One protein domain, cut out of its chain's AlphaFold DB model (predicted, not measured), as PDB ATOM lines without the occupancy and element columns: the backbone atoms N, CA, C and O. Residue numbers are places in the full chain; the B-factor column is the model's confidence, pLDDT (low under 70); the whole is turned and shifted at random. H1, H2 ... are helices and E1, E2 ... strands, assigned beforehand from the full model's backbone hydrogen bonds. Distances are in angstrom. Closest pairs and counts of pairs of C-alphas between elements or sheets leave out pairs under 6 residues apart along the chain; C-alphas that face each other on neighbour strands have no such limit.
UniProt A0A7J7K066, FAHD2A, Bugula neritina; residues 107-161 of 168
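This is residues 107 to 161 of the 168 residues of the protein "FAHD2A" of Bugula neritina (UniProt A0A7J7K066). Little regular structure: a small two-strand ladder, E1 and E2, has the short helix H1 beyond one end, and from the other end residues 134 to 161 make a long loop that folds back on itself, its residues 148 to 154 sticking out. The printed part has 55 residues, 15 of them in named elements, in the order E1, H1, E2; the sheet E1 - E2 is antiparallel and the class is mixed. It is loose, with a radius of gyration of the C-alphas of 14.0 A and spans of 34 by 27 by 18 A.

E1, residues 107 to 110, and E2, residues 129 to 133, are antiparallel neighbours at 136 degrees. N 108 and O 131 are 2.8 A apart, within hydrogen-bond range. A tight link joins E1 to H1, residues 114 to 119, in which every O i to N i+4 pair is within hydrogen-bond range. Residues 138 to 139 pair with residues 159 to 160, parallel.

E1 begins at C-alpha 107 (9.810, 126.926, -35.132). H1 measures 8.7 A. E2 measures 13.4 A and ends at C-alpha 133 (16.066, 127.633, -36.599).

The C-alphas farthest apart, of Thr 126 and Leu 148, are 36.2 A apart. The printed part has no cut. Residues 149 to 161 have pLDDT under 70.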
ATOM      1  N   ILE A 107      10.688 126.041 -34.371       95.81
ATOM      2  CA  ILE A 107       9.810 126.926 -35.132       95.81
ATOM      3  C   ILE A 107       9.697 128.255 -34.384       95.81
ATOM      4  O   ILE A 107       9.261 128.295 -33.236       95.81
ATOM      5  N   GLY A 108      10.136 129.336 -35.024       94.44
ATOM      6  CA  GLY A 108      10.046 130.698 -34.514       94.44
ATOM      7  C   GLY A 108       8.862 131.444 -35.117       94.44
ATOM      8  O   GLY A 108       8.541 131.259 -36.291       94.44
ATOM      9  N   ILE A 109       8.242 132.310 -34.315       95.88
ATOM     10  CA  ILE A 109       7.162 133.205 -34.744       95.88
ATOM     11  C   ILE A 109       7.694 134.637 -34.714       95.88
ATOM     12  O   ILE A 109       8.069 135.152 -33.660       95.88
ATOM     13  N   GLY A 110       7.792 135.256 -35.885       93.75
ATOM     14  CA  GLY A 110       8.192 136.651 -36.038       93.75
ATOM     15  C   GLY A 110       7.007 137.593 -35.852       93.75
ATOM     16  O   GLY A 110       5.864 137.190 -36.047       93.75
ATOM     17  N   LEU A 111       7.289 138.852 -35.495       91.75
ATOM     18  CA  LEU A 111       6.277 139.916 -35.401       91.75
ATOM     19  C   LEU A 111       5.066 139.549 -34.511       91.75
ATOM     20  O   LEU A 111       3.942 139.960 -34.771       91.75
ATOM     21  N   ASN A 112       5.300 138.777 -33.442       95.00
ATOM     22  CA  ASN A 112       4.248 138.283 -32.539       95.00
ATOM     23  C   ASN A 112       3.911 139.245 -31.381       95.00
ATOM     24  O   ASN A 112       3.213 138.875 -30.442       95.00
ATOM     25  N   TYR A 113       4.449 140.465 -31.423       93.88
ATOM     26  CA  TYR A 113       4.215 141.527 -30.446       93.88
ATOM     27  C   TYR A 113       3.927 142.817 -31.200       93.88
ATOM     28  O   TYR A 113       4.670 143.171 -32.118       93.88
ATOM     29  N   LYS A 114       2.860 143.519 -30.807       91.62
ATOM     30  CA  LYS A 114       2.432 144.759 -31.462       91.62
ATOM     31  C   LYS A 114       3.538 145.813 -31.437       91.62
ATOM     32  O   LYS A 114       3.911 146.310 -32.492       91.62
ATOM     33  N   ASP A 115       4.121 146.039 -30.266       94.81
ATOM     34  CA  ASP A 115       5.187 147.024 -30.069       94.81
ATOM     35  C   ASP A 115       6.408 146.716 -30.949       94.81
ATOM     36  O   ASP A 115       6.987 147.616 -31.548       94.81
ATOM     37  N   HIS A 116       6.750 145.435 -31.127       92.06
ATOM     38  CA  HIS A 116       7.833 145.041 -32.030       92.06
ATOM     39  C   HIS A 116       7.496 145.323 -33.502       92.06
ATOM     40  O   HIS A 116       8.380 145.684 -34.272       92.06
ATOM     41  N   CYS A 117       6.231 145.178 -33.911       92.06
ATOM     42  CA  CYS A 117       5.797 145.539 -35.264       92.06
ATOM     43  C   CYS A 117       5.923 147.049 -35.504       92.06
ATOM     44  O   CYS A 117       6.412 147.459 -36.556       92.06
ATOM     45  N   GLU A 118       5.523 147.853 -34.515       93.81
ATOM     46  CA  GLU A 118       5.642 149.314 -34.539       93.81
ATOM     47  C   GLU A 118       7.117 149.749 -34.607       93.81
ATOM     48  O   GLU A 118       7.470 150.554 -35.467       93.81
ATOM     49  N   GLU A 119       7.993 149.144 -33.796       94.38
ATOM     50  CA  GLU A 119       9.445 149.396 -33.776       94.38
ATOM     51  C   GLU A 119      10.099 149.200 -35.152       94.38
ATOM     52  O   GLU A 119      10.906 150.016 -35.596       94.38
ATOM     53  N   VAL A 120       9.739 148.123 -35.856       94.56
ATOM     54  CA  VAL A 120      10.322 147.788 -37.167       94.56
ATOM     55  C   VAL A 120       9.521 148.346 -38.351       94.56
ATOM     56  O   VAL A 120       9.804 148.002 -39.507       94.56
ATOM     57  N   GLY A 121       8.506 149.178 -38.088       93.75
ATOM     58  CA  GLY A 121       7.659 149.808 -39.104       93.75
ATOM     59  C   GLY A 121       6.930 148.802 -39.999       93.75
ATOM     60  O   GLY A 121       6.839 148.995 -41.215       93.75
ATOM     61  N   LYS A 122       6.476 147.679 -39.434       92.75
ATOM     62  CA  LYS A 122       5.727 146.630 -40.143       92.75
ATOM     63  C   LYS A 122       4.268 146.616 -39.670       92.75
ATOM     64  O   LYS A 122       4.017 146.802 -38.482       92.75
ATOM     65  N   PRO A 123       3.294 146.377 -40.566       93.25
ATOM     66  CA  PRO A 123       1.912 146.174 -40.145       93.25
ATOM     67  C   PRO A 123       1.789 144.897 -39.307       93.25
ATOM     68  O   PRO A 123       2.587 143.968 -39.456       93.25
ATOM     69  N   LEU A 124       0.755 144.837 -38.462       93.94
ATOM     70  CA  LEU A 124       0.395 143.604 -37.770       93.94
ATOM     71  C   LEU A 124       0.096 142.509 -38.805       93.94
ATOM     72  O   LEU A 124      -0.719 142.735 -39.706       93.94
ATOM     73  N   PRO A 125       0.741 141.338 -38.706       92.62
ATOM     74  CA  PRO A 125       0.524 140.275 -39.668       92.62
ATOM     75  C   PRO A 125      -0.867 139.647 -39.469       92.62
ATOM     76  O   PRO A 125      -1.315 139.444 -38.342       92.62
ATOM     77  N   THR A 126      -1.561 139.332 -40.567       95.75
ATOM     78  CA  THR A 126      -2.875 138.656 -40.536       95.75
ATOM     79  C   THR A 126      -2.764 137.153 -40.286       95.75
ATOM     80  O   THR A 126      -3.743 136.514 -39.915       95.75
ATOM     81  N   GLU A 127      -1.569 136.593 -40.478       95.88
ATOM     82  CA  GLU A 127      -1.224 135.192 -40.249       95.88
ATOM     83  C   GLU A 127       0.141 135.103 -39.542       95.88
ATOM     84  O   GLU A 127       0.967 136.002 -39.711       95.88
ATOM     85  N   PRO A 128       0.428 134.044 -38.763       94.88
ATOM     86  CA  PRO A 128       1.710 133.920 -38.075       94.88
ATOM     87  C   PRO A 128       2.893 133.909 -39.048       94.88
ATOM     88  O   PRO A 128       2.976 133.066 -39.940       94.88
ATOM     89  N   LEU A 129       3.861 134.805 -38.840       94.44
ATOM     90  CA  LEU A 129       5.102 134.798 -39.608       94.44
ATOM     91  C   LEU A 129       6.021 133.687 -39.086       94.44
ATOM     92  O   LEU A 129       6.751 133.874 -38.112       94.44
ATOM     93  N   VAL A 130       5.981 132.525 -39.730       96.12
ATOM     94  CA  VAL A 130       6.732 131.340 -39.304       96.12
ATOM     95  C   VAL A 130       8.121 131.294 -39.948       96.12
ATOM     96  O   VAL A 130       8.263 131.439 -41.159       96.12
ATOM     97  N   PHE A 131       9.154 131.025 -39.149       94.38
ATOM     98  CA  PHE A 131      10.505 130.713 -39.627       94.38
ATOM     99  C   PHE A 131      11.109 129.545 -38.838       94.38
ATOM    100  O   PHE A 131      10.619 129.178 -37.775       94.38
ATOM    101  N   SER A 132      12.182 128.942 -39.350       95.06
ATOM    102  CA  SER A 132      12.873 127.833 -38.675       95.06
ATOM    103  C   SER A 132      14.241 128.253 -38.148       95.06
ATOM    104  O   SER A 132      14.913 129.096 -38.743       95.06
ATOM    105  N   LYS A 133      14.671 127.626 -37.052       92.31
ATOM    106  CA  LYS A 133      16.066 127.633 -36.599       92.31
ATOM    107  C   LYS A 133      16.629 126.215 -36.609       92.31
ATOM    108  O   LYS A 133      15.903 125.252 -36.368       92.31
ATOM    109  N   PHE A 134      17.924 126.091 -36.879       92.94
ATOM    110  CA  PHE A 134      18.610 124.803 -36.825       92.94
ATOM    111  C   PHE A 134      18.772 124.343 -35.375       92.94
ATOM    112  O   PHE A 134      19.110 125.146 -34.509       92.94
ATOM    113  N   SER A 135      18.574 123.050 -35.113       91.38
ATOM    114  CA  SER A 135      18.751 122.459 -33.778       91.38
ATOM    115  C   SER A 135      20.149 122.706 -33.203       91.38
ATOM    116  O   SER A 135      20.292 122.926 -32.004       91.38
ATOM    117  N   SER A 136      21.158 122.792 -34.072       90.12
ATOM    118  CA  SER A 136      22.544 123.116 -33.725       90.12
ATOM    119  C   SER A 136      22.753 124.512 -33.123       90.12
ATOM    120  O   SER A 136      23.833 124.779 -32.607       90.12
ATOM    121  N   CYS A 137      21.763 125.416 -33.169       90.56
ATOM    122  CA  CYS A 137      21.884 126.752 -32.578       90.56
ATOM    123  C   CYS A 137      21.430 126.833 -31.108       90.56
ATOM    124  O   CYS A 137      21.408 127.934 -30.545       90.56
ATOM    125  N   VAL A 138      20.990 125.717 -30.518       91.44
ATOM    126  CA  VAL A 138      20.549 125.652 -29.120       91.44
ATOM    127  C   VAL A 138      21.758 125.572 -28.205       91.44
ATOM    128  O   VAL A 138      22.608 124.701 -28.351       91.44
ATOM    129  N   THR A 139      21.821 126.489 -27.245       90.12
ATOM    130  CA  THR A 139      22.889 126.538 -26.249       90.12
ATOM    131  C   THR A 139      22.340 126.945 -24.885       90.12
ATOM    132  O   THR A 139      21.247 127.517 -24.782       90.12
ATOM    133  N   GLY A 140      23.075 126.584 -23.832       86.56
ATOM    134  CA  GLY A 140      22.718 126.879 -22.448       86.56
ATOM    135  C   GLY A 140      22.786 128.371 -22.129       86.56
ATOM    136  O   GLY A 140      23.087 129.219 -22.976       86.56
ATOM    137  N   SER A 141      22.520 128.713 -20.872       81.94
ATOM    138  CA  SER A 141      22.645 130.080 -20.374       81.94
ATOM    139  C   SER A 141      24.121 130.456 -20.178       81.94
ATOM    140  O   SER A 141      24.593 130.555 -19.055       81.94
ATOM    141  N   GLY A 142      24.860 130.655 -21.268       80.31
ATOM    142  CA  GLY A 142      26.280 131.011 -21.236       80.31
ATOM    143  C   GLY A 142      26.622 132.174 -22.157       80.31
ATOM    144  O   GLY A 142      25.740 132.817 -22.743       80.31
ATOM    145  N   GLU A 143      27.913 132.459 -22.267       82.81
ATOM    146  CA  GLU A 143      28.424 133.379 -23.277       82.81
ATOM    147  C   GLU A 143      28.229 132.807 -24.684       82.81
ATOM    148  O   GLU A 143      28.259 131.595 -24.904       82.81
ATOM    149  N   ILE A 144      28.001 133.695 -25.648       85.69
ATOM    150  CA  ILE A 144      27.798 133.339 -27.049       85.69
ATOM    151  C   ILE A 144      28.935 133.958 -27.842       85.69
ATOM    152  O   ILE A 144      29.123 135.173 -27.821       85.69
ATOM    153  N   GLN A 145      29.663 133.119 -28.571       85.25
ATOM    154  CA  GLN A 145      30.684 133.581 -29.500       85.25
ATOM    155  C   GLN A 145      30.011 134.282 -30.680       85.25
ATOM    156  O   GLN A 145      29.183 133.689 -31.376       85.25
ATOM    157  N   ILE A 146      30.350 135.553 -30.893       85.38
ATOM    158  CA  ILE A 146      29.818 136.338 -32.006       85.38
ATOM    159  C   ILE A 146      30.581 135.928 -33.272       85.38
ATOM    160  O   ILE A 146      31.814 135.975 -33.278       85.38
ATOM    161  N   PRO A 147      29.890 135.517 -34.347       82.19
ATOM    162  CA  PRO A 147      30.561 135.124 -35.573       82.19
ATOM    163  C   PRO A 147      31.265 136.330 -36.196       82.19
ATOM    164  O   PRO A 147      30.748 137.448 -36.176       82.19
ATOM    165  N   LEU A 148      32.435 136.087 -36.786       83.31
ATOM    166  CA  LEU A 148      33.146 137.096 -37.567       83.31
ATOM    167  C   LEU A 148      32.239 137.578 -38.706       83.31
ATOM    168  O   LEU A 148      31.710 136.774 -39.475       83.31
ATOM    169  N   ALA A 149      32.051 138.893 -38.812       67.94
ATOM    170  CA  ALA A 149      31.223 139.485 -39.852       67.94
ATOM    171  C   ALA A 149      31.885 139.306 -41.228       67.94
ATOM    172  O   ALA A 149      32.735 140.092 -41.643       67.94
ATOM    173  N   THR A 150      31.489 138.279 -41.971       52.97
ATOM    174  CA  THR A 150      31.703 138.243 -43.422       52.97
ATOM    175  C   THR A 150      30.772 139.261 -44.079       52.97
ATOM    176  O   THR A 150      29.617 139.374 -43.683       52.97
ATOM    177  N   LYS A 151      31.229 139.980 -45.116       49.00
ATOM    178  CA  LYS A 151      30.455 140.984 -45.894       49.00
ATOM    179  C   LYS A 151      29.163 140.458 -46.564       49.00
ATOM    180  O   LYS A 151      28.553 141.158 -47.365       49.00
ATOM    181  N   VAL A 152      28.744 139.235 -46.263       48.34
ATOM    182  CA  VAL A 152      27.517 138.612 -46.750       48.34
ATOM    183  C   VAL A 152      26.503 138.714 -45.616       48.34
ATOM    184  O   VAL A 152      26.788 138.242 -44.522       48.34
ATOM    185  N   GLY A 153      25.358 139.359 -45.855       44.44
ATOM    186  CA  GLY A 153      24.334 139.719 -44.859       44.44
ATOM    187  C   GLY A 153      23.604 138.551 -44.176       44.44
ATOM    188  O   GLY A 153      22.378 138.537 -44.118       44.44
ATOM    189  N   VAL A 154      24.337 137.566 -43.659       45.97
ATOM    190  CA  VAL A 154      23.811 136.442 -42.891       45.97
ATOM    191  C   VAL A 154      23.752 136.858 -41.425       45.97
ATOM    192  O   VAL A 154      24.767 136.945 -40.738       45.97
ATOM    193  N   VAL A 155      22.546 137.141 -40.936       53.34
ATOM    194  CA  VAL A 155      22.306 137.414 -39.515       53.34
ATOM    195  C   VAL A 155      22.282 136.083 -38.762       53.34
ATOM    196  O   VAL A 155      21.295 135.348 -38.825       53.34
ATOM    197  N   THR A 156      23.341 135.761 -38.020       54.28
ATOM    198  CA  THR A 156      23.347 134.581 -37.142       54.28
ATOM    199  C   THR A 156      22.551 134.881 -35.872       54.28
ATOM    200  O   THR A 156      22.960 135.690 -35.043       54.28
ATOM    201  N   LYS A 157      21.395 134.224 -35.698       58.97
ATOM    202  CA  LYS A 157      20.560 134.345 -34.490       58.97
ATOM    203  C   LYS A 157      20.650 133.087 -33.626       58.97
ATOM    204  O   LYS A 157      19.967 132.102 -33.902       58.97
ATOM    205  N   TYR A 158      21.374 133.156 -32.517       54.81
ATOM    206  CA  TYR A 158      21.415 132.092 -31.503       54.81
ATOM    207  C   TYR A 158      20.094 131.978 -30.725       54.81
ATOM    208  O   TYR A 158      19.271 132.899 -30.741       54.81
ATOM    209  N   MET A 159      19.848 130.832 -30.083       57.84
ATOM    210  CA  MET A 159      18.712 130.640 -29.176       57.84
ATOM    211  C   MET A 159      19.241 130.291 -27.785       57.84
ATOM    212  O   MET A 159      19.740 129.191 -27.566       57.84
ATOM    213  N   LYS A 160      19.153 131.260 -26.869       62.53
ATOM    214  CA  LYS A 160      19.562 131.121 -25.471       62.53
ATOM    215  C   LYS A 160      18.321 130.892 -24.620       62.53
ATOM    216  O   LYS A 160      17.376 131.675 -24.695       62.53
ATOM    217  N   PHE A 161      18.335 129.846 -23.808       53.19
ATOM    218  CA  PHE A 161      17.321 129.644 -22.780       53.19
ATOM    219  C   PHE A 161      17.830 130.270 -21.481       53.19
ATOM    220  O   PHE A 161      18.830 129.828 -20.924       53.19
TER     221      PHE A 161